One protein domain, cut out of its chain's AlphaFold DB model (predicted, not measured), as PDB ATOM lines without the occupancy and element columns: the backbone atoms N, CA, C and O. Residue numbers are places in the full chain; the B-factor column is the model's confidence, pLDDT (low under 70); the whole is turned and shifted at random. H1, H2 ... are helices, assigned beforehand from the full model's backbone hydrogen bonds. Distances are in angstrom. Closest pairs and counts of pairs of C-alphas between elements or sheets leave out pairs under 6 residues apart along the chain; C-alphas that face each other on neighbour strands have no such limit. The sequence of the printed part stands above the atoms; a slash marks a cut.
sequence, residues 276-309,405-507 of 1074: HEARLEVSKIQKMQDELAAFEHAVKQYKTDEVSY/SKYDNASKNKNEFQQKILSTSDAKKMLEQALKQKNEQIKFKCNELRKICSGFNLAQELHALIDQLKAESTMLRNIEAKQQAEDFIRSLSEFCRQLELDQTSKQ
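Overview. This is residues 276 to 309 and 405 to 507 of the 1074 residues of the protein "Hypothetical protein" of Didymodactylos carnosus (UniProt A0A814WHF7). The shape is a rod of four helices in an up-and-down bundle, each running against the one before. H2 runs nearly its whole length, with H1 beside its first part and the H3-H4 hairpin packing on its later part through H4. The printed part has 137 residues, 124 of them in the four named helices H1, H2, H3 and H4 in that order along the chain, and its class is all helix; it is only just loose, close to extended, with a radius of gyration of the C-alphas of 21.3 A and spans of 76 by 23 by 21 A.

Along the chain. H2, residues 405 to 452, measures 71.0 A from C-alpha 405 at (124.333, 153.234, 196.968). H1 is residues 276 to 308, 48.6 A; H3, 458 to 473, 21.8 A; H4, 479 to 505, 37.3 A, ending at (167.752, 142.042, 139.378).

Arrangement. H2 touches H1 at a shallow tilt of 18 degrees, opposite ways; closest C-alphas Val 299 and Lys 414, 5.1 A. H2 touches H4 with residues 436 to 443 alone; closest C-alphas Asn 439 and Phe 488, 7.4 A. Every O i to N i+4 pair is within hydrogen-bond range in H1 and H4, 43 of 44 in H2, 11 of 12 in H3.

Size, cuts and confidence. Residues 310 to 404 are cut out; C-alphas 309 and 405 are 9.0 A apart. Eighteen residues are under pLDDT 70, among them 502 to 507.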
ATOM      1  N   HIS A 276     162.601 136.215 168.058       82.94
ATOM      2  CA  HIS A 276     162.009 135.638 169.265       82.94
ATOM      3  C   HIS A 276     161.409 136.714 170.186       82.94
ATOM      4  O   HIS A 276     160.289 136.560 170.669       82.94
ATOM      5  N   GLU A 277     162.097 137.838 170.385       87.50
ATOM      6  CA  GLU A 277     161.569 138.955 171.170       87.50
ATOM      7  C   GLU A 277     160.321 139.581 170.527       87.50
ATOM      8  O   GLU A 277     159.342 139.843 171.225       87.50
ATOM      9  N   ALA A 278     160.316 139.772 169.202       84.75
ATOM     10  CA  ALA A 278     159.153 140.276 168.469       84.75
ATOM     11  C   ALA A 278     157.937 139.340 168.607       84.75
ATOM     12  O   ALA A 278     156.821 139.796 168.857       84.75
ATOM     13  N   ARG A 279     158.157 138.021 168.537       80.94
ATOM     14  CA  ARG A 279     157.138 136.993 168.812       80.94
ATOM     15  C   ARG A 279     156.571 137.111 170.235       80.94
ATOM     16  O   ARG A 279     155.353 137.066 170.421       80.94
ATOM     17  N   LEU A 280     157.429 137.312 171.240       84.81
ATOM     18  CA  LEU A 280     156.995 137.543 172.624       84.81
ATOM     19  C   LEU A 280     156.204 138.855 172.780       84.81
ATOM     20  O   LEU A 280     155.291 138.914 173.604       84.81
ATOM     21  N   GLU A 281     156.514 139.898 172.009       86.00
ATOM     22  CA  GLU A 281     155.760 141.159 172.019       86.00
ATOM     23  C   GLU A 281     154.376 141.022 171.380       86.00
ATOM     24  O   GLU A 281     153.406 141.449 172.001       86.00
ATOM     25  N   VAL A 282     154.242 140.328 170.243       82.94
ATOM     26  CA  VAL A 282     152.927 139.984 169.658       82.94
ATOM     27  C   VAL A 282     152.059 139.207 170.663       82.94
ATOM     28  O   VAL A 282     150.878 139.511 170.834       82.94
ATOM     29  N   SER A 283     152.646 138.264 171.409       82.31
ATOM     30  CA  SER A 283     151.934 137.520 172.462       82.31
ATOM     31  C   SER A 283     151.488 138.403 173.643       82.31
ATOM     32  O   SER A 283     150.402 138.202 174.191       82.31
ATOM     33  N   LYS A 284     152.287 139.406 174.037       88.00
ATOM     34  CA  LYS A 284     151.915 140.385 175.080       88.00
ATOM     35  C   LYS A 284     150.817 141.341 174.603       88.00
ATOM     36  O   LYS A 284     149.897 141.621 175.367       88.00
ATOM     37  N   ILE A 285     150.897 141.798 173.353       85.62
ATOM     38  CA  ILE A 285     149.915 142.676 172.702       85.62
ATOM     39  C   ILE A 285     148.524 142.017 172.693       85.62
ATOM     40  O   ILE A 285     147.577 142.608 173.213       85.62
ATOM     41  N   GLN A 286     148.428 140.752 172.258       82.94
ATOM     42  CA  GLN A 286     147.189 139.957 172.310       82.94
ATOM     43  C   GLN A 286     146.585 139.910 173.728       82.94
ATOM     44  O   GLN A 286     145.394 140.169 173.887       82.94
ATOM     45  N   LYS A 287     147.394 139.655 174.769       86.81
ATOM     46  CA  LYS A 287     146.914 139.630 176.165       86.81
ATOM     47  C   LYS A 287     146.363 140.984 176.619       86.81
ATOM     48  O   LYS A 287     145.273 141.036 177.180       86.81
ATOM     49  N   MET A 288     147.068 142.080 176.326       87.94
ATOM     50  CA  MET A 288     146.590 143.432 176.645       87.94
ATOM     51  C   MET A 288     145.300 143.790 175.894       87.94
ATOM     52  O   MET A 288     144.468 144.519 176.426       87.94
ATOM     53  N   GLN A 289     145.094 143.270 174.681       84.50
ATOM     54  CA  GLN A 289     143.853 143.470 173.926       84.50
ATOM     55  C   GLN A 289     142.678 142.647 174.474       84.50
ATOM     56  O   GLN A 289     141.549 143.136 174.462       84.50
ATOM     57  N   ASP A 290     142.922 141.447 175.006       86.38
ATOM     58  CA  ASP A 290     141.896 140.666 175.711       86.38
ATOM     59  C   ASP A 290     141.513 141.315 177.057       86.38
ATOM     60  O   ASP A 290     140.330 141.397 177.393       86.38
ATOM     61  N   GLU A 291     142.490 141.855 177.798       90.31
ATOM     62  CA  GLU A 291     142.254 142.666 179.004       90.31
ATOM     63  C   GLU A 291     141.447 143.937 178.694       90.31
ATOM     64  O   GLU A 291     140.466 144.229 179.381       90.31
ATOM     65  N   LEU A 292     141.803 144.668 177.629       90.75
ATOM     66  CA  LEU A 292     141.060 145.848 177.174       90.75
ATOM     67  C   LEU A 292     139.608 145.504 176.828       90.75
ATOM     68  O   LEU A 292     138.702 146.173 177.321       90.75
ATOM     69  N   ALA A 293     139.370 144.435 176.061       89.00
ATOM     70  CA  ALA A 293     138.018 143.990 175.722       89.00
ATOM     71  C   ALA A 293     137.194 143.619 176.974       89.00
ATOM     72  O   ALA A 293     136.008 143.953 177.063       89.00
ATOM     73  N   ALA A 294     137.818 142.988 177.975       91.25
ATOM     74  CA  ALA A 294     137.176 142.686 179.253       91.25
ATOM     75  C   ALA A 294     136.839 143.958 180.058       91.25
ATOM     76  O   ALA A 294     135.735 144.069 180.602       91.25
ATOM     77  N   PHE A 295     137.741 144.944 180.109       93.31
ATOM     78  CA  PHE A 295     137.489 146.216 180.794       93.31
ATOM     79  C   PHE A 295     136.432 147.068 180.076       93.31
ATOM     80  O   PHE A 295     135.573 147.654 180.735       93.31
ATOM     81  N   GLU A 296     136.433 147.113 178.742       91.44
ATOM     82  CA  GLU A 296     135.399 147.790 177.947       91.44
ATOM     83  C   GLU A 296     134.016 147.163 178.166       91.44
ATOM     84  O   GLU A 296     133.026 147.884 178.340       91.44
ATOM     85  N   HIS A 297     133.945 145.829 178.236       92.38
ATOM     86  CA  HIS A 297     132.721 145.114 178.587       92.38
ATOM     87  C   HIS A 297     132.238 145.468 180.003       92.38
ATOM     88  O   HIS A 297     131.063 145.798 180.180       92.38
ATOM     89  N   ALA A 298     133.134 145.493 180.996       92.94
ATOM     90  CA  ALA A 298     132.805 145.905 182.361       92.94
ATOM     91  C   ALA A 298     132.296 147.361 182.420       92.94
ATOM     92  O   ALA A 298     131.268 147.638 183.037       92.94
ATOM     93  N   VAL A 299     132.937 148.298 181.709       93.44
ATOM     94  CA  VAL A 299     132.464 149.691 181.591       93.44
ATOM     95  C   VAL A 299     131.083 149.766 180.929       93.44
ATOM     96  O   VAL A 299     130.263 150.595 181.325       93.44
ATOM     97  N   LYS A 300     130.783 148.907 179.947       92.25
ATOM     98  CA  LYS A 300     129.456 148.821 179.314       92.25
ATOM     99  C   LYS A 300     128.387 148.281 180.272       92.25
ATOM    100  O   LYS A 300     127.269 148.800 180.268       92.25
ATOM    101  N   GLN A 301     128.725 147.301 181.110       91.56
ATOM    102  CA  GLN A 301     127.843 146.814 182.176       91.56
ATOM    103  C   GLN A 301     127.574 147.920 183.204       91.56
ATOM    104  O   GLN A 301     126.424 148.323 183.350       91.56
ATOM    105  N   TYR A 302     128.605 148.531 183.795       91.00
ATOM    106  CA  TYR A 302     128.401 149.570 184.813       91.00
ATOM    107  C   TYR A 302     127.712 150.840 184.284       91.00
ATOM    108  O   TYR A 302     126.973 151.474 185.028       91.00
ATOM    109  N   LYS A 303     127.871 151.200 182.999       90.06
ATOM    110  CA  LYS A 303     127.048 152.242 182.344       90.06
ATOM    111  C   LYS A 303     125.562 151.864 182.263       90.06
ATOM    112  O   LYS A 303     124.710 152.745 182.295       90.06
ATOM    113  N   THR A 304     125.250 150.577 182.137       90.62
ATOM    114  CA  THR A 304     123.870 150.068 182.117       90.62
ATOM    115  C   THR A 304     123.287 150.066 183.532       90.62
ATOM    116  O   THR A 304     122.173 150.548 183.732       90.62
ATOM    117  N   ASP A 305     124.073 149.640 184.525       87.00
ATOM    118  CA  ASP A 305     123.706 149.692 185.944       87.00
ATOM    119  C   ASP A 305     123.443 151.137 186.409       87.00
ATOM    120  O   ASP A 305     122.401 151.422 186.997       87.00
ATOM    121  N   GLU A 306     124.344 152.069 186.076       86.56
ATOM    122  CA  GLU A 306     124.241 153.511 186.353       86.56
ATOM    123  C   GLU A 306     122.958 154.135 185.770       86.56
ATOM    124  O   GLU A 306     122.340 154.986 186.407       86.56
ATOM    125  N   VAL A 307     122.497 153.677 184.599       87.44
ATOM    126  CA  VAL A 307     121.188 154.073 184.045       87.44
ATOM    127  C   VAL A 307     120.037 153.405 184.806       87.44
ATOM    128  O   VAL A 307     119.063 154.077 185.133       87.44
ATOM    129  N   SER A 308     120.147 152.114 185.135       85.50
ATOM    130  CA  SER A 308     119.094 151.355 185.834       85.50
ATOM    131  C   SER A 308     118.807 151.849 187.260       85.50
ATOM    132  O   SER A 308     117.681 151.736 187.740       85.50
ATOM    133  N   TYR A 309     119.807 152.432 187.929       86.56
ATOM    134  CA  TYR A 309     119.710 152.959 189.294       86.56
ATOM    135  C   TYR A 309     119.581 154.487 189.347       86.56
ATOM    136  O   TYR A 309     119.664 155.073 190.425       86.56
ATOM    137  N   SER A 405     123.099 153.988 196.700       89.62
ATOM    138  CA  SER A 405     124.333 153.234 196.968       89.62
ATOM    139  C   SER A 405     124.751 152.365 195.773       89.62
ATOM    140  O   SER A 405     125.931 152.317 195.422       89.62
ATOM    141  N   LYS A 406     123.802 151.718 195.081       88.94
ATOM    142  CA  LYS A 406     124.096 150.958 193.851       88.94
ATOM    143  C   LYS A 406     124.541 151.868 192.701       88.94
ATOM    144  O   LYS A 406     125.511 151.537 192.027       88.94
ATOM    145  N   TYR A 407     123.899 153.025 192.526       90.69
ATOM    146  CA  TYR A 407     124.296 154.048 191.550       90.69
ATOM    147  C   TYR A 407     125.721 154.573 191.809       90.69
ATOM    148  O   TYR A 407     126.563 154.549 190.910       90.69
ATOM    149  N   ASP A 408     126.015 154.985 193.048       90.38
ATOM    150  CA  ASP A 408     127.326 155.508 193.454       90.38
ATOM    151  C   ASP A 408     128.437 154.464 193.211       90.38
ATOM    152  O   ASP A 408     129.501 154.791 192.678       90.38
ATOM    153  N   ASN A 409     128.178 153.189 193.540       91.69
ATOM    154  CA  ASN A 409     129.107 152.083 193.290       91.69
ATOM    155  C   ASN A 409     129.297 151.789 191.792       91.69
ATOM    156  O   ASN A 409     130.433 151.612 191.354       91.69
ATOM    157  N   ALA A 410     128.226 151.775 190.990       90.38
ATOM    158  CA  ALA A 410     128.323 151.580 189.542       90.38
ATOM    159  C   ALA A 410     129.164 152.690 188.887       90.38
ATOM    160  O   ALA A 410     130.084 152.399 188.120       90.38
ATOM    161  N   SER A 411     128.921 153.953 189.253       91.06
ATOM    162  CA  SER A 411     129.678 155.096 188.730       91.06
ATOM    163  C   SER A 411     131.151 155.070 189.176       91.06
ATOM    164  O   SER A 411     132.049 155.307 188.364       91.06
ATOM    165  N   LYS A 412     131.438 154.678 190.429       93.62
ATOM    166  CA  LYS A 412     132.812 154.456 190.916       93.62
ATOM    167  C   LYS A 412     133.536 153.370 190.110       93.62
ATOM    168  O   LYS A 412     134.627 153.625 189.602       93.62
ATOM    169  N   ASN A 413     132.936 152.187 189.970       92.00
ATOM    170  CA  ASN A 413     133.554 151.047 189.285       92.00
ATOM    171  C   ASN A 413     133.794 151.350 187.799       92.00
ATOM    172  O   ASN A 413     134.879 151.098 187.280       92.00
ATOM    173  N   LYS A 414     132.816 151.972 187.129       93.44
ATOM    174  CA  LYS A 414     132.944 152.519 185.771       93.44
ATOM    175  C   LYS A 414     134.182 153.412 185.634       93.44
ATOM    176  O   LYS A 414     134.986 153.184 184.734       93.44
ATOM    177  N   ASN A 415     134.367 154.381 186.532       92.38
ATOM    178  CA  ASN A 415     135.525 155.279 186.500       92.38
ATOM    179  C   ASN A 415     136.852 154.526 186.731       92.38
ATOM    180  O   ASN A 415     137.836 154.806 186.048       92.38
ATOM    181  N   GLU A 416     136.879 153.541 187.634       94.38
ATOM    182  CA  GLU A 416     138.061 152.705 187.887       94.38
ATOM    183  C   GLU A 416     138.461 151.878 186.652       94.38
ATOM    184  O   GLU A 416     139.625 151.889 186.245       94.38
ATOM    185  N   PHE A 417     137.507 151.208 185.998       93.25
ATOM    186  CA  PHE A 417     137.784 150.466 184.766       93.25
ATOM    187  C   PHE A 417     138.126 151.385 183.585       93.25
ATOM    188  O   PHE A 417     138.969 151.018 182.770       93.25
ATOM    189  N   GLN A 418     137.579 152.606 183.512       93.12
ATOM    190  CA  GLN A 418     138.011 153.595 182.515       93.12
ATOM    191  C   GLN A 418     139.480 154.017 182.698       93.12
ATOM    192  O   GLN A 418     140.177 154.179 181.698       93.12
ATOM    193  N   GLN A 419     139.985 154.131 183.933       93.81
ATOM    194  CA  GLN A 419     141.417 154.373 184.169       93.81
ATOM    195  C   GLN A 419     142.279 153.169 183.756       93.81
ATOM    196  O   GLN A 419     143.308 153.355 183.107       93.81
ATOM    197  N   LYS A 420     141.831 151.935 184.036       95.00
ATOM    198  CA  LYS A 420     142.523 150.707 183.592       95.00
ATOM    199  C   LYS A 420     142.609 150.606 182.064       95.00
ATOM    200  O   LYS A 420     143.662 150.252 181.539       95.00
ATOM    201  N   ILE A 421     141.542 150.978 181.347       94.00
ATOM    202  CA  ILE A 421     141.539 151.055 179.875       94.00
ATOM    203  C   ILE A 421     142.617 152.022 179.375       94.00
ATOM    204  O   ILE A 421     143.361 151.666 178.466       94.00
ATOM    205  N   LEU A 422     142.745 153.213 179.972       94.44
ATOM    206  CA  LEU A 422     143.785 154.173 179.584       94.44
ATOM    207  C   LEU A 422     145.191 153.589 179.798       94.44
ATOM    208  O   LEU A 422     145.974 153.541 178.850       94.44
ATOM    209  N   SER A 423     145.486 153.053 180.989       94.25
ATOM    210  CA  SER A 423     146.811 152.490 181.286       94.25
ATOM    211  C   SER A 423     147.183 151.297 180.399       94.25
ATOM    212  O   SER A 423     148.311 151.232 179.911       94.25
ATOM    213  N   THR A 424     146.252 150.373 180.136       92.50
ATOM    214  CA  THR A 424     146.526 149.209 179.274       92.50
ATOM    215  C   THR A 424     146.576 149.605 177.793       92.50
ATOM    216  O   THR A 424     147.367 149.043 177.037       92.50
ATOM    217  N   SER A 425     145.817 150.624 177.365       91.94
ATOM    218  CA  SER A 425     145.896 151.184 176.007       91.94
ATOM    219  C   SER A 425     147.257 151.829 175.732       91.94
ATOM    220  O   SER A 425     147.828 151.616 174.664       91.94
ATOM    221  N   ASP A 426     147.809 152.581 176.686       93.31
ATOM    222  CA  ASP A 426     149.132 153.191 176.528       93.31
ATOM    223  C   ASP A 426     150.264 152.155 176.624       93.31
ATOM    224  O   ASP A 426     151.190 152.191 175.812       93.31
ATOM    225  N   ALA A 427     150.151 151.155 177.507       91.94
ATOM    226  CA  ALA A 427     151.090 150.030 177.551       91.94
ATOM    227  C   ALA A 427     151.112 149.228 176.230       91.94
ATOM    228  O   ALA A 427     152.188 148.910 175.717       91.94
ATOM    229  N   LYS A 428     149.940 148.977 175.627       89.94
ATOM    230  CA  LYS A 428     149.800 148.361 174.297       89.94
ATOM    231  C   LYS A 428     150.540 149.176 173.223       89.94
ATOM    232  O   LYS A 428     151.365 148.611 172.508       89.94
ATOM    233  N   LYS A 429     150.343 150.502 173.165       90.38
ATOM    234  CA  LYS A 429     151.048 151.398 172.215       90.38
ATOM    235  C   LYS A 429     152.570 151.349 172.371       90.38
ATOM    236  O   LYS A 429     153.292 151.439 171.378       90.38
ATOM    237  N   MET A 430     153.085 151.204 173.595       92.12
ATOM    238  CA  MET A 430     154.529 151.061 173.821       92.12
ATOM    239  C   MET A 430     155.072 149.741 173.250       92.12
ATOM    240  O   MET A 430     156.143 149.741 172.641       92.12
ATOM    241  N   LEU A 431     154.326 148.636 173.371       89.75
ATOM    242  CA  LEU A 431     154.696 147.355 172.756       89.75
ATOM    243  C   LEU A 431     154.616 147.399 171.221       89.75
ATOM    244  O   LEU A 431     155.515 146.894 170.557       89.75
ATOM    245  N   GLU A 432     153.601 148.050 170.645       86.62
ATOM    246  CA  GLU A 432     153.496 148.274 169.191       86.62
ATOM    247  C   GLU A 432     154.714 149.037 168.639       86.62
ATOM    248  O   GLU A 432     155.272 148.686 167.594       86.62
ATOM    249  N   GLN A 433     155.167 150.069 169.360       90.50
ATOM    250  CA  GLN A 433     156.370 150.824 169.005       90.50
ATOM    251  C   GLN A 433     157.639 149.969 169.122       90.50
ATOM    252  O   GLN A 433     158.483 150.023 168.225       90.50
ATOM    253  N   ALA A 434     157.767 149.149 170.170       90.50
ATOM    254  CA  ALA A 434     158.897 148.236 170.347       90.50
ATOM    255  C   ALA A 434     158.959 147.160 169.244       90.50
ATOM    256  O   ALA A 434     160.029 146.921 168.677       90.50
ATOM    257  N   LEU A 435     157.810 146.592 168.860       88.06
ATOM    258  CA  LEU A 435     157.682 145.629 167.765       88.06
ATOM    259  C   LEU A 435     158.085 146.255 166.419       88.06
ATOM    260  O   LEU A 435     158.841 145.663 165.642       88.06
ATOM    261  N   LYS A 436     157.651 147.498 166.162       87.19
ATOM    262  CA  LYS A 436     158.059 148.267 164.977       87.19
ATOM    263  C   LYS A 436     159.563 148.563 164.970       87.19
ATOM    264  O   LYS A 436     160.192 148.437 163.922       87.19
ATOM    265  N   GLN A 437     160.158 148.910 166.113       91.31
ATOM    266  CA  GLN A 437     161.608 149.107 166.220       91.31
ATOM    267  C   GLN A 437     162.382 147.812 165.932       91.31
ATOM    268  O   GLN A 437     163.377 147.858 165.209       91.31
ATOM    269  N   LYS A 438     161.918 146.654 166.426       88.94
ATOM    270  CA  LYS A 438     162.539 145.354 166.116       88.94
ATOM    271  C   LYS A 438     162.477 145.033 164.629       88.94
ATOM    272  O   LYS A 438     163.493 144.622 164.081       88.94
ATOM    273  N   ASN A 439     161.350 145.285 163.958       86.06
ATOM    274  CA  ASN A 439     161.217 145.103 162.505       86.06
ATOM    275  C   ASN A 439     162.329 145.839 161.725       86.06
ATOM    276  O   ASN A 439     162.985 145.255 160.865       86.06
ATOM    277  N   GLU A 440     162.607 147.100 162.073       89.00
ATOM    278  CA  GLU A 440     163.685 147.866 161.432       89.00
ATOM    279  C   GLU A 440     165.092 147.385 161.838       89.00
ATOM    280  O   GLU A 440     165.981 147.326 160.988       89.00
ATOM    281  N   GLN A 441     165.305 146.953 163.089       90.50
ATOM    282  CA  GLN A 441     166.575 146.334 163.503       90.50
ATOM    283  C   GLN A 441     166.848 145.008 162.776       90.50
ATOM    284  O   GLN A 441     167.984 144.750 162.376       90.50
ATOM    285  N   ILE A 442     165.812 144.192 162.552       87.75
ATOM    286  CA  ILE A 442     165.874 142.962 161.757       87.75
ATOM    287  C   ILE A 442     166.282 143.311 160.322       87.75
ATOM    288  O   ILE A 442     167.296 142.806 159.845       87.75
ATOM    289  N   LYS A 443     165.580 144.243 159.661       86.38
ATOM    290  CA  LYS A 443     165.936 144.720 158.309       86.38
ATOM    291  C   LYS A 443     167.368 145.253 158.229       86.38
ATOM    292  O   LYS A 443     168.059 144.991 157.244       86.38
ATOM    293  N   PHE A 444     167.836 145.966 159.254       89.56
ATOM    294  CA  PHE A 444     169.212 146.455 159.335       89.56
ATOM    295  C   PHE A 444     170.224 145.303 159.434       89.56
ATOM    296  O   PHE A 444     171.099 145.188 158.578       89.56
ATOM    297  N   LYS A 445     170.074 144.395 160.408       88.25
ATOM    298  CA  LYS A 445     170.961 143.230 160.591       88.25
ATOM    299  C   LYS A 445     170.996 142.330 159.351       88.25
ATOM    300  O   LYS A 445     172.067 141.904 158.930       88.25
ATOM    301  N   CYS A 446     169.850 142.123 158.713       83.06
ATOM    302  CA  CYS A 446     169.722 141.435 157.432       83.06
ATOM    303  C   CYS A 446     170.526 142.096 156.295       83.06
ATOM    304  O   CYS A 446     171.111 141.398 155.466       83.06
ATOM    305  N   ASN A 447     170.591 143.432 156.256       83.06
ATOM    306  CA  ASN A 447     171.422 144.153 155.291       83.06
ATOM    307  C   ASN A 447     172.919 144.072 155.620       83.06
ATOM    308  O   ASN A 447     173.708 143.938 154.688       83.06
ATOM    309  N   GLU A 448     173.316 144.086 156.897       87.31
ATOM    310  CA  GLU A 448     174.718 143.859 157.283       87.31
ATOM    311  C   GLU A 448     175.191 142.459 156.870       87.31
ATOM    312  O   GLU A 448     176.235 142.322 156.236       87.31
ATOM    313  N   LEU A 449     174.380 141.427 157.127       83.44
ATOM    314  CA  LEU A 449     174.679 140.041 156.753       83.44
ATOM    315  C   LEU A 449     174.915 139.886 155.239       83.44
ATOM    316  O   LEU A 449     175.863 139.228 154.809       83.44
ATOM    317  N   ARG A 450     174.100 140.575 154.431       79.06
ATOM    318  CA  ARG A 450     174.194 140.608 152.964       79.06
ATOM    319  C   ARG A 450     175.458 141.299 152.426       79.06
ATOM    320  O   ARG A 450     175.821 141.051 151.281       79.06
ATOM    321  N   LYS A 451     176.139 142.142 153.216       83.06
ATOM    322  CA  LYS A 451     177.442 142.737 152.842       83.06
ATOM    323  C   LYS A 451     178.614 141.767 153.023       83.06
ATOM    324  O   LYS A 451     179.658 141.973 152.417       83.06
ATOM    325  N   ILE A 452     178.455 140.767 153.891       81.50
ATOM    326  CA  ILE A 452     179.497 139.796 154.266       81.50
ATOM    327  C   ILE A 452     179.358 138.505 153.444       81.50
ATOM    328  O   ILE A 452     180.354 137.866 153.103       81.50
ATOM    329  N   CYS A 453     178.119 138.136 153.118       77.50
ATOM    330  CA  CYS A 453     177.769 136.960 152.334       77.50
ATOM    331  C   CYS A 453     176.675 137.335 151.314       77.50
ATOM    332  O   CYS A 453     175.482 137.314 151.628       77.50
ATOM    333  N   SER A 454     177.057 137.701 150.087       71.81
ATOM    334  CA  SER A 454     176.102 138.023 149.010       71.81
ATOM    335  C   SER A 454     175.358 136.784 148.505       71.81
ATOM    336  O   SER A 454     174.229 136.890 148.020       71.81
ATOM    337  N   GLY A 455     175.953 135.600 148.684       65.62
ATOM    338  CA  GLY A 455     175.315 134.303 148.456       65.62
ATOM    339  C   GLY A 455     174.253 133.919 149.498       65.62
ATOM    340  O   GLY A 455     173.596 132.888 149.329       65.62
ATOM    341  N   PHE A 456     174.060 134.719 150.556       67.00
ATOM    342  CA  PHE A 456     173.170 134.363 151.656       67.00
ATOM    343  C   PHE A 456     171.701 134.288 151.224       67.00
ATOM    344  O   PHE A 456     171.082 135.289 150.847       67.00
ATOM    345  N   ASN A 457     171.103 133.098 151.352       66.25
ATOM    346  CA  ASN A 457     169.676 132.889 151.118       66.25
ATOM    347  C   ASN A 457     168.837 133.327 152.332       66.25
ATOM    348  O   ASN A 457     168.123 132.542 152.955       66.25
ATOM    349  N   LEU A 458     168.939 134.620 152.646       64.06
ATOM    350  CA  LEU A 458     168.175 135.301 153.685       64.06
ATOM    351  C   LEU A 458     166.666 135.070 153.539       64.06
ATOM    352  O   LEU A 458     165.968 134.935 154.539       64.06
ATOM    353  N   ALA A 459     166.176 134.985 152.300       63.97
ATOM    354  CA  ALA A 459     164.782 134.688 152.022       63.97
ATOM    355  C   ALA A 459     164.352 133.344 152.631       63.97
ATOM    356  O   ALA A 459     163.316 133.309 153.284       63.97
ATOM    357  N   GLN A 460     165.133 132.265 152.492       66.38
ATOM    358  CA  GLN A 460     164.777 130.956 153.058       66.38
ATOM    359  C   GLN A 460     164.801 130.925 154.593       66.38
ATOM    360  O   GLN A 460     163.850 130.424 155.192       66.38
ATOM    361  N   GLU A 461     165.839 131.470 155.240       65.50
ATOM    362  CA  GLU A 461     165.891 131.503 156.714       65.50
ATOM    363  C   GLU A 461     164.775 132.378 157.304       65.50
ATOM    364  O   GLU A 461     164.150 131.996 158.295       65.50
ATOM    365  N   LEU A 462     164.472 133.522 156.678       71.00
ATOM    366  CA  LEU A 462     163.414 134.409 157.156       71.00
ATOM    367  C   LEU A 462     162.012 133.867 156.826       71.00
ATOM    368  O   LEU A 462     161.111 134.048 157.638       71.00
ATOM    369  N   HIS A 463     161.818 133.136 155.717       73.62
ATOM    370  CA  HIS A 463     160.547 132.465 155.402       73.62
ATOM    371  C   HIS A 463     160.145 131.440 156.468       73.62
ATOM    372  O   HIS A 463     159.009 131.481 156.925       73.62
ATOM    373  N   ALA A 464     161.060 130.577 156.923       67.50
ATOM    374  CA  ALA A 464     160.742 129.577 157.949       67.50
ATOM    375  C   ALA A 464     160.248 130.216 159.266       67.50
ATOM    376  O   ALA A 464     159.310 129.728 159.896       67.50
ATOM    377  N   LEU A 465     160.841 131.351 159.654       63.66
ATOM    378  CA  LEU A 465     160.441 132.125 160.835       63.66
ATOM    379  C   LEU A 465     159.142 132.916 160.600       63.66
ATOM    380  O   LEU A 465     158.288 132.982 161.484       63.66
ATOM    381  N   ILE A 466     158.950 133.467 159.400       75.38
ATOM    382  CA  ILE A 466     157.697 134.099 158.962       75.38
ATOM    383  C   ILE A 466     156.540 133.088 158.975       75.38
ATOM    384  O   ILE A 466     155.439 133.439 159.389       75.38
ATOM    385  N   ASP A 467     156.765 131.842 158.561       77.75
ATOM    386  CA  ASP A 467     155.736 130.801 158.526       77.75
ATOM    387  C   ASP A 467     155.379 130.295 159.932       77.75
ATOM    388  O   ASP A 467     154.201 130.065 160.212       77.75
ATOM    389  N   GLN A 468     156.341 130.250 160.863       69.44
ATOM    390  CA  GLN A 468     156.046 130.080 162.293       69.44
ATOM    391  C   GLN A 468     155.193 131.244 162.836       69.44
ATOM    392  O   GLN A 468     154.176 131.009 163.489       69.44
ATOM    393  N   LEU A 469     155.533 132.495 162.501       71.50
ATOM    394  CA  LEU A 469     154.737 133.666 162.893       71.50
ATOM    395  C   LEU A 469     153.321 133.650 162.286       71.50
ATOM    396  O   LEU A 469     152.381 134.027 162.979       71.50
ATOM    397  N   LYS A 470     153.133 133.172 161.045       78.06
ATOM    398  CA  LYS A 470     151.803 132.950 160.430       78.06
ATOM    399  C   LYS A 470     151.009 131.861 161.153       78.06
ATOM    400  O   LYS A 470     149.813 132.026 161.396       78.06
ATOM    401  N   ALA A 471     151.652 130.748 161.506       75.62
ATOM    402  CA  ALA A 471     151.002 129.684 162.266       75.62
ATOM    403  C   ALA A 471     150.491 130.221 163.615       75.62
ATOM    404  O   ALA A 471     149.358 129.953 164.000       75.62
ATOM    405  N   GLU A 472     151.265 131.076 164.282       67.75
ATOM    406  CA  GLU A 472     150.849 131.713 165.534       67.75
ATOM    407  C   GLU A 472     149.819 132.835 165.325       67.75
ATOM    408  O   GLU A 472     148.884 132.941 166.118       67.75
ATOM    409  N   SER A 473     149.890 133.609 164.234       73.00
ATOM    410  CA  SER A 473     148.891 134.646 163.931       73.00
ATOM    411  C   SER A 473     147.507 134.074 163.602       73.00
ATOM    412  O   SER A 473     146.501 134.739 163.844       73.00
ATOM    413  N   THR A 474     147.420 132.829 163.116       74.06
ATOM    414  CA  THR A 474     146.127 132.137 162.943       74.06
ATOM    415  C   THR A 474     145.513 131.642 164.258       74.06
ATOM    416  O   THR A 474     144.305 131.415 164.297       74.06
ATOM    417  N   MET A 475     146.290 131.556 165.347       70.75
ATOM    418  CA  MET A 475     145.800 131.215 166.695       70.75
ATOM    419  C   MET A 475     145.319 132.440 167.496       70.75
ATOM    420  O   MET A 475     144.709 132.283 168.558       70.75
ATOM    421  N   LEU A 476     145.571 133.658 167.002       70.56
ATOM    422  CA  LEU A 476     145.118 134.904 167.623       70.56
ATOM    423  C   LEU A 476     143.597 135.049 167.487       70.56
ATOM    424  O   LEU A 476     143.045 135.081 166.386       70.56
ATOM    425  N   ARG A 477     142.912 135.145 168.632       70.12
ATOM    426  CA  ARG A 477     141.443 135.236 168.707       70.12
ATOM    427  C   ARG A 477     140.922 136.658 168.511       70.12
ATOM    428  O   ARG A 477     139.758 136.834 168.162       70.12
ATOM    429  N   ASN A 478     141.762 137.664 168.752       74.81
ATOM    430  CA  ASN A 478     141.386 139.066 168.634       74.81
ATOM    431  C   ASN A 478     141.717 139.588 167.225       74.81
ATOM    432  O   ASN A 478     142.846 139.456 166.753       74.81
ATOM    433  N   ILE A 479     140.726 140.187 166.556       75.12
ATOM    434  CA  ILE A 479     140.837 140.675 165.171       75.12
ATOM    435  C   ILE A 479     141.934 141.741 165.043       75.12
ATOM    436  O   ILE A 479     142.692 141.727 164.080       75.12
ATOM    437  N   GLU A 480     142.055 142.639 166.021       71.25
ATOM    438  CA  GLU A 480     143.043 143.718 165.992       71.25
ATOM    439  C   GLU A 480     144.459 143.190 166.289       71.25
ATOM    440  O   GLU A 480     145.414 143.589 165.625       71.25
ATOM    441  N   ALA A 481     144.602 142.242 167.223       68.75
ATOM    442  CA  ALA A 481     145.874 141.551 167.482       68.75
ATOM    443  C   ALA A 481     146.376 140.833 166.221       68.75
ATOM    444  O   ALA A 481     147.540 140.950 165.827       68.75
ATOM    445  N   LYS A 482     145.456 140.130 165.553       76.94
ATOM    446  CA  LYS A 482     145.698 139.445 164.288       76.94
ATOM    447  C   LYS A 482     146.090 140.419 163.178       76.94
ATOM    448  O   LYS A 482     147.089 140.170 162.515       76.94
ATOM    449  N   GLN A 483     145.393 141.549 163.035       80.25
ATOM    450  CA  GLN A 483     145.723 142.599 162.063       80.25
ATOM    451  C   GLN A 483     147.159 143.122 162.242       80.25
ATOM    452  O   GLN A 483     147.878 143.294 161.260       80.25
ATOM    453  N   GLN A 484     147.604 143.333 163.487       73.31
ATOM    454  CA  GLN A 484     148.963 143.801 163.788       73.31
ATOM    455  C   GLN A 484     150.032 142.729 163.523       73.31
ATOM    456  O   GLN A 484     151.088 143.036 162.963       73.31
ATOM    457  N   ALA A 485     149.757 141.469 163.873       76.38
ATOM    458  CA  ALA A 485     150.630 140.348 163.533       76.38
ATOM    459  C   ALA A 485     150.742 140.168 162.008       76.38
ATOM    460  O   ALA A 485     151.846 140.024 161.484       76.38
ATOM    461  N   GLU A 486     149.621 140.250 161.287       82.44
ATOM    462  CA  GLU A 486     149.569 140.205 159.824       82.44
ATOM    463  C   GLU A 486     150.332 141.373 159.186       82.44
ATOM    464  O   GLU A 486     151.056 141.148 158.223       82.44
ATOM    465  N   ASP A 487     150.274 142.588 159.738       83.69
ATOM    466  CA  ASP A 487     151.048 143.734 159.239       83.69
ATOM    467  C   ASP A 487     152.561 143.607 159.485       83.69
ATOM    468  O   ASP A 487     153.362 143.965 158.613       83.69
ATOM    469  N   PHE A 488     152.975 143.041 160.622       81.69
ATOM    470  CA  PHE A 488     154.378 142.702 160.889       81.69
ATOM    471  C   PHE A 488     154.879 141.619 159.918       81.69
ATOM    472  O   PHE A 488     155.887 141.808 159.231       81.69
ATOM    473  N   ILE A 489     154.121 140.526 159.774       83.81
ATOM    474  CA  ILE A 489     154.375 139.434 158.820       83.81
ATOM    475  C   ILE A 489     154.432 139.959 157.381       83.81
ATOM    476  O   ILE A 489     155.330 139.587 156.627       83.81
ATOM    477  N   ARG A 490     153.517 140.853 156.996       86.75
ATOM    478  CA  ARG A 490     153.451 141.496 155.677       86.75
ATOM    479  C   ARG A 490     154.665 142.385 155.427       86.75
ATOM    480  O   ARG A 490     155.240 142.312 154.345       86.75
ATOM    481  N   SER A 491     155.109 143.164 156.418       85.19
ATOM    482  CA  SER A 491     156.329 143.972 156.296       85.19
ATOM    483  C   SER A 491     157.599 143.128 156.165       85.19
ATOM    484  O   SER A 491     158.533 143.584 155.504       85.19
ATOM    485  N   LEU A 492     157.669 141.953 156.794       82.25
ATOM    486  CA  LEU A 492     158.808 141.041 156.653       82.25
ATOM    487  C   LEU A 492     158.747 140.256 155.337       82.25
ATOM    488  O   LEU A 492     159.764 140.113 154.668       82.25
ATOM    489  N   SER A 493     157.557 139.819 154.919       83.31
ATOM    490  CA  SER A 493     157.344 139.105 153.651       83.31
ATOM    491  C   SER A 493     157.630 140.000 152.440       83.31
ATOM    492  O   SER A 493     158.273 139.568 151.490       83.31
ATOM    493  N   GLU A 494     157.220 141.271 152.487       85.44
ATOM    494  CA  GLU A 494     157.570 142.258 151.460       85.44
ATOM    495  C   GLU A 494     159.077 142.553 151.449       85.44
ATOM    496  O   GLU A 494     159.661 142.708 150.379       85.44
ATOM    497  N   PHE A 495     159.741 142.549 152.610       83.19
ATOM    498  CA  PHE A 495     161.199 142.664 152.678       83.19
ATOM    499  C   PHE A 495     161.905 141.428 152.088       83.19
ATOM    500  O   PHE A 495     162.815 141.603 151.280       83.19
ATOM    501  N   CYS A 496     161.450 140.197 152.373       78.62
ATOM    502  CA  CYS A 496     161.909 138.981 151.677       78.62
ATOM    503  C   CYS A 496     161.771 139.123 150.158       78.62
ATOM    504  O   CYS A 496     162.742 138.938 149.430       78.62
ATOM    505  N   ARG A 497     160.588 139.522 149.682       79.06
ATOM    506  CA  ARG A 497     160.301 139.695 148.253       79.06
ATOM    507  C   ARG A 497     161.194 140.761 147.607       79.06
ATOM    508  O   ARG A 497     161.637 140.590 146.477       79.06
ATOM    509  N   GLN A 498     161.496 141.849 148.317       78.44
ATOM    510  CA  GLN A 498     162.449 142.869 147.863       78.44
ATOM    511  C   GLN A 498     163.889 142.339 147.811       78.44
ATOM    512  O   GLN A 498     164.616 142.690 146.889       78.44
ATOM    513  N   LEU A 499     164.294 141.465 148.736       73.00
ATOM    514  CA  LEU A 499     165.607 140.813 148.725       73.00
ATOM    515  C   LEU A 499     165.739 139.791 147.581       73.00
ATOM    516  O   LEU A 499     166.768 139.764 146.911       73.00
ATOM    517  N   GLU A 500     164.695 139.004 147.315       71.56
ATOM    518  CA  GLU A 500     164.600 138.092 146.165       71.56
ATOM    519  C   GLU A 500     164.624 138.856 144.831       71.56
ATOM    520  O   GLU A 500     165.305 138.452 143.882       71.56
ATOM    521  N   LEU A 501     163.927 139.995 144.758       70.12
ATOM    522  CA  LEU A 501     163.999 140.898 143.610       70.12
ATOM    523  C   LEU A 501     165.375 141.547 143.467       70.12
ATOM    524  O   LEU A 501     165.866 141.647 142.347       70.12
ATOM    525  N   ASP A 502     166.038 141.932 144.557       65.12
ATOM    526  CA  ASP A 502     167.418 142.424 144.516       65.12
ATOM    527  C   ASP A 502     168.377 141.341 143.988       65.12
ATOM    528  O   ASP A 502     169.233 141.641 143.159       65.12
ATOM    529  N   GLN A 503     168.215 140.078 144.406       61.16
ATOM    530  CA  GLN A 503     169.025 138.941 143.938       61.16
ATOM    531  C   GLN A 503     168.768 138.587 142.464       61.16
ATOM    532  O   GLN A 503     169.697 138.224 141.744       61.16
ATOM    533  N   THR A 504     167.525 138.702 141.989       52.56
ATOM    534  CA  THR A 504     167.171 138.417 140.584       52.56
ATOM    535  C   THR A 504     167.461 139.589 139.642       52.56
ATOM    536  O   THR A 504     167.874 139.363 138.508       52.56
ATOM    537  N   SER A 505     167.348 140.832 140.117       48.62
ATOM    538  CA  SER A 505     167.752 142.042 139.378       48.62
ATOM    539  C   SER A 505     169.276 142.193 139.316       48.62
ATOM    540  O   SER A 505     169.806 142.727 138.345       48.62
ATOM    541  N   LYS A 506     170.000 141.697 140.330       45.09
ATOM    542  CA  LYS A 506     171.469 141.641 140.378       45.09
ATOM    543  C   LYS A 506     171.976 140.221 140.109       45.09
ATOM    544  O   LYS A 506     172.813 139.713 140.855       45.09
ATOM    545  N   GLN A 507     171.577 139.610 138.987       38.53
ATOM    546  CA  GLN A 507     172.267 138.425 138.433       38.53
ATOM    547  C   GLN A 507     173.659 138.762 137.847       38.53
ATOM    548  O   GLN A 507     174.059 138.271 136.796       38.53
TER     549      GLN A 507